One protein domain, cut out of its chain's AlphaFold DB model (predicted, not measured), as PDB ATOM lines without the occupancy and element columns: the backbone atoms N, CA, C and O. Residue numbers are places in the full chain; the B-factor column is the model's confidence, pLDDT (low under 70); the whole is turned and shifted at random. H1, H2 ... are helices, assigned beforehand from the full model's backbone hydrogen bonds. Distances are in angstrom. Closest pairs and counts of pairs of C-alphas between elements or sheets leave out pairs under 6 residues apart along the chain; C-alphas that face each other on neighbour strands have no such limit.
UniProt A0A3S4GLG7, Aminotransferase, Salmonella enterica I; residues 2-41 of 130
ATOM      1  N   ASP A   2     313.622 315.008 426.317       90.25
ATOM      2  CA  ASP A   2     312.388 315.802 426.330       90.25
ATOM      3  C   ASP A   2     311.293 315.061 427.114       90.25
ATOM      4  O   ASP A   2     310.919 313.947 426.756       90.25
ATOM      5  N   PHE A   3     310.807 315.668 428.198       92.88
ATOM      6  CA  PHE A   3     309.740 315.114 429.042       92.88
ATOM      7  C   PHE A   3     308.337 315.551 428.596       92.88
ATOM      8  O   PHE A   3     307.352 315.061 429.137       92.88
ATOM      9  N   ASN A   4     308.227 316.462 427.624       94.81
ATOM     10  CA  ASN A   4     306.942 316.902 427.076       94.81
ATOM     11  C   ASN A   4     306.501 316.062 425.872       94.81
ATOM     12  O   ASN A   4     305.359 316.168 425.425       94.81
ATOM     13  N   GLN A   5     307.398 315.234 425.338       94.75
ATOM     14  CA  GLN A   5     307.079 314.331 424.247       94.75
ATOM     15  C   GLN A   5     306.042 313.299 424.702       94.75
ATOM     16  O   GLN A   5     306.301 312.474 425.579       94.75
ATOM     17  N   ILE A   6     304.873 313.310 424.060       93.75
ATOM     18  CA  ILE A   6     303.827 312.314 424.299       93.75
ATOM     19  C   ILE A   6     304.163 311.052 423.502       93.75
ATOM     20  O   ILE A   6     304.254 311.085 422.275       93.75
ATOM     21  N   ILE A   7     304.319 309.932 424.207       94.44
ATOM     22  CA  ILE A   7     304.610 308.621 423.624       94.44
ATOM     23  C   ILE A   7     303.376 307.732 423.778       94.44
ATOM     24  O   ILE A   7     302.899 307.496 424.888       94.44
ATOM     25  N   ASN A   8     302.859 307.216 422.661       94.19
ATOM     26  CA  ASN A   8     301.752 306.264 422.683       94.19
ATOM     27  C   ASN A   8     302.261 304.872 423.092       94.19
ATOM     28  O   ASN A   8     303.122 304.307 422.419       94.19
ATOM     29  N   ARG A   9     301.717 304.327 424.185       94.81
ATOM     30  CA  ARG A   9     302.058 303.002 424.732       94.81
ATOM     31  C   ARG A   9     300.939 301.964 424.582       94.81
ATOM     32  O   ARG A   9     301.024 300.894 425.175       94.81
ATOM     33  N   ASN A  10     299.898 302.271 423.809       92.88
ATOM     34  CA  ASN A  10     298.840 301.309 423.508       92.88
ATOM     35  C   ASN A  10     299.332 300.264 422.498       92.88
ATOM     36  O   ASN A  10     300.054 300.592 421.556       92.88
ATOM     37  N   ASN A  11     298.881 299.024 422.660       93.56
ATOM     38  CA  ASN A  11     299.263 297.852 421.870       93.56
ATOM     39  C   ASN A  11     300.770 297.545 421.904       93.56
ATOM     40  O   ASN A  11     301.312 296.994 420.945       93.56
ATOM     41  N   THR A  12     301.460 297.879 423.000       94.31
ATOM     42  CA  THR A  12     302.891 297.568 423.178       94.31
ATOM     43  C   THR A  12     303.132 296.428 424.172       94.31
ATOM     44  O   THR A  12     304.272 296.188 424.564       94.31
ATOM     45  N   GLY A  13     302.074 295.766 424.652       93.94
ATOM     46  CA  GLY A  13     302.142 294.797 425.747       93.94
ATOM     47  C   GLY A  13     302.334 295.455 427.118       93.94
ATOM     48  O   GLY A  13     302.831 294.821 428.050       93.94
ATOM     49  N   SER A  14     301.981 296.736 427.259       94.31
ATOM     50  CA  SER A  14     302.154 297.481 428.504       94.31
ATOM     51  C   SER A  14     301.116 297.053 429.535       94.31
ATOM     52  O   SER A  14     299.924 297.269 429.342       94.31
ATOM     53  N   VAL A  15     301.556 296.530 430.686       94.81
ATOM     54  CA  VAL A  15     300.654 296.226 431.817       94.81
ATOM     55  C   VAL A  15     299.840 297.457 432.221       94.81
ATOM     56  O   VAL A  15     298.653 297.343 432.500       94.81
ATOM     57  N   LYS A  16     300.468 298.636 432.215       94.81
ATOM     58  CA  LYS A  16     299.848 299.898 432.618       94.81
ATOM     59  C   LYS A  16     298.707 300.324 431.692       94.81
ATOM     60  O   LYS A  16     297.662 300.734 432.196       94.81
ATOM     61  N   TRP A  17     298.929 300.242 430.381       94.62
ATOM     62  CA  TRP A  17     298.020 300.764 429.356       94.62
ATOM     63  C   TRP A  17     297.082 299.685 428.804       94.62
ATOM     64  O   TRP A  17     295.867 299.841 428.865       94.62
ATOM     65  N   ASP A  18     297.624 298.551 428.360       93.75
ATOM     66  CA  ASP A  18     296.868 297.528 427.623       93.75
ATOM     67  C   ASP A  18     296.026 296.624 428.534       93.75
ATOM     68  O   ASP A  18     295.064 296.002 428.092       93.75
ATOM     69  N   PHE A  19     296.368 296.538 429.822       94.00
ATOM     70  CA  PHE A  19     295.697 295.646 430.773       94.00
ATOM     71  C   PHE A  19     294.843 296.389 431.808       94.00
ATOM     72  O   PHE A  19     294.464 295.791 432.817       94.00
ATOM     73  N   ILE A  20     294.515 297.666 431.590       93.19
ATOM     74  CA  ILE A  20     293.731 298.454 432.551       93.19
ATOM     75  C   ILE A  20     292.322 297.874 432.771       93.19
ATOM     76  O   ILE A  20     291.911 297.706 433.916       93.19
ATOM     77  N   GLU A  21     291.622 297.453 431.713       92.69
ATOM     78  CA  GLU A  21     290.286 296.838 431.827       92.69
ATOM     79  C   GLU A  21     290.323 295.515 432.585       92.69
ATOM     80  O   GLU A  21     289.465 295.240 433.418       92.69
ATOM     81  N   ARG A  22     291.389 294.730 432.400       93.00
ATOM     82  CA  ARG A  22     291.585 293.489 433.155       93.00
ATOM     83  C   ARG A  22     291.690 293.726 434.667       93.00
ATOM     84  O   ARG A  22     291.330 292.837 435.434       93.00
ATOM     85  N   HIS A  23     292.218 294.871 435.095       91.31
ATOM     86  CA  HIS A  23     292.440 295.171 436.514       91.31
ATOM     87  C   HIS A  23     291.314 296.000 437.143       91.31
ATOM     88  O   HIS A  23     291.069 295.857 438.338       91.31
ATOM     89  N   PHE A  24     290.632 296.843 436.362       92.44
ATOM     90  CA  PHE A  24     289.645 297.809 436.865       92.44
ATOM     91  C   PHE A  24     288.230 297.631 436.292       92.44
ATOM     92  O   PHE A  24     287.323 298.348 436.709       92.44
ATOM     93  N   GLY A  25     288.016 296.658 435.402       92.25
ATOM     94  CA  GLY A  25     286.713 296.318 434.831       92.25
ATOM     95  C   GLY A  25     286.363 297.074 433.548       92.25
ATOM     96  O   GLY A  25     287.134 297.893 433.037       92.25
ATOM     97  N   ASP A  26     285.175 296.770 433.025       89.75
ATOM     98  CA  ASP A  26     284.684 297.297 431.752       89.75
ATOM     99  C   ASP A  26     284.588 298.828 431.767       89.75
ATOM    100  O   ASP A  26     284.100 299.446 432.715       89.75
ATOM    101  N   GLY A  27     285.053 299.456 430.685       87.75
ATOM    102  CA  GLY A  27     285.067 300.912 430.540       87.75
ATOM    103  C   GLY A  27     286.317 301.587 431.107       87.75
ATOM    104  O   GLY A  27     286.546 302.762 430.806       87.75
ATOM    105  N   ALA A  28     287.172 300.860 431.836       88.94
ATOM    106  CA  ALA A  28     288.446 301.397 432.303       88.94
ATOM    107  C   ALA A  28     289.418 301.714 431.151       88.94
ATOM    108  O   ALA A  28     290.288 302.558 431.326       88.94
ATOM    109  N   GLY A  29     289.245 301.136 429.956       86.62
ATOM    110  CA  GLY A  29     290.075 301.427 428.778       86.62
ATOM    111  C   GLY A  29     289.981 302.875 428.289       86.62
ATOM    112  O   GLY A  29     290.813 303.323 427.508       86.62
ATOM    113  N   LYS A  30     288.984 303.632 428.766       88.75
ATOM    114  CA  LYS A  30     288.823 305.066 428.479       88.75
ATOM    115  C   LYS A  30     289.488 305.968 429.524       88.75
ATOM    116  O   LYS A  30     289.456 307.188 429.373       88.75
ATOM    117  N   LEU A  31     290.036 305.396 430.597       90.75
ATOM    118  CA  LEU A  31     290.679 306.137 431.678       90.75
ATOM    119  C   LEU A  31     292.161 306.370 431.380       90.75
ATOM    120  O   LEU A  31     292.801 305.600 430.670       90.75
ATOM    121  N   LEU A  32     292.720 307.421 431.981       91.88
ATOM    122  CA  LEU A  32     294.156 307.683 431.946       91.88
ATOM    123  C   LEU A  32     294.870 306.812 433.003       91.88
ATOM    124  O   LEU A  32     294.615 306.988 434.198       91.88
ATOM    125  N   PRO A  33     295.765 305.885 432.618       92.06
ATOM    126  CA  PRO A  33     296.420 304.999 433.574       92.06
ATOM    127  C   PRO A  33     297.512 305.712 434.384       92.06
ATOM    128  O   PRO A  33     298.525 306.154 433.844       92.06
ATOM    129  N   MET A  34     297.359 305.730 435.711       92.31
ATOM    130  CA  MET A  34     298.336 306.300 436.661       92.31
ATOM    131  C   MET A  34     298.684 305.336 437.815       92.31
ATOM    132  O   MET A  34     299.042 305.765 438.908       92.31
ATOM    133  N   TRP A  35     298.530 304.025 437.599       92.00
ATOM    134  CA  TRP A  35     298.494 303.022 438.676       92.00
ATOM    135  C   TRP A  35     299.744 302.130 438.774       92.00
ATOM    136  O   TRP A  35     300.113 301.715 439.872       92.00
ATOM    137  N   VAL A  36     300.413 301.836 437.655       94.31
ATOM    138  CA  VAL A  36     301.686 301.092 437.651       94.31
ATOM    139  C   VAL A  36     302.848 302.067 437.815       94.31
ATOM    140  O   VAL A  36     302.893 303.100 437.153       94.31
ATOM    141  N   SER A  37     303.814 301.708 438.663       93.38
ATOM    142  CA  SER A  37     305.044 302.476 438.900       93.38
ATOM    143  C   SER A  37     306.095 302.232 437.802       93.38
ATOM    144  O   SER A  37     307.184 301.727 438.060       93.38
ATOM    145  N   ASP A  38     305.745 302.560 436.559       93.38
ATOM    146  CA  ASP A  38     306.682 302.738 435.447       93.38
ATOM    147  C   ASP A  38     306.499 304.132 434.814       93.38
ATOM    148  O   ASP A  38     305.543 304.855 435.117       93.38
ATOM    149  N   PHE A  39     307.448 304.544 433.974       93.00
ATOM    150  CA  PHE A  39     307.432 305.860 433.333       93.00
ATOM    151  C   PHE A  39     306.895 305.778 431.900       93.00
ATOM    152  O   PHE A  39     307.114 304.788 431.206       93.00
ATOM    153  N   ASP A  40     306.259 306.856 431.433       94.38
ATOM    154  CA  ASP A  40     305.835 307.016 430.030       94.38
ATOM    155  C   ASP A  40     306.845 307.839 429.206       94.38
ATOM    156  O   ASP A  40     306.498 308.434 428.189       94.38
ATOM    157  N   PHE A  41     308.103 307.877 429.648       94.88
ATOM    158  CA  PHE A  41     309.187 308.566 428.955       94.88
ATOM    159  C   PHE A  41     310.105 307.581 428.235       94.88
ATOM    160  O   PHE A  41     310.270 306.436 428.662       94.88
TER     161      PHE A  41
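What this domain is: This is residues 2 to 41 of the 130 residues of the protein "Aminotransferase" of Salmonella enterica I (UniProt A0A3S4GLG7). This is a piece with little regular structure: a long chain loop runs out from Asp 2, makes two short helices, H1 and then H2, and folds back near Asp 26 to end at Phe 41, near where it began. The printed part has 40 residues, of which the named helices hold 9, under half; the class is all helix, with no named strand. It is only just compact, close to loose, with a radius of gyration of the C-alphas of 10.6 A, and an elongated outline of 34 by 18 by 16 A.

How they stand to each other: Look first at H2, residues 20 to 24, where every O i to N i+4 pair is within hydrogen-bond range. Just before it find H1, residues 15 to 18, too short for such a pair; of its 1 O i to N i+3 pair, 0 are within range. H1 and H2 meet only through their link, a tight one of 1 residue.

Where its parts are: Find C-alpha 20 at (293.731, 298.454, 432.551); from there H2 runs 6.0 A to C-alpha 24. H1 runs 5.8 A from C-alpha 15 at (300.654, 296.226, 431.817) to C-alpha 18.

The domain as a whole: The C-alphas farthest apart, of Asp 2 and Asp 26, are 33.8 A apart, while those of Asp 2 and Phe 41 are 8.3 A apart. Residues 2 to 14 and 25 to 41 hold no named element. The printed part has no cut, and no printed residue is under 70 in pLDDT.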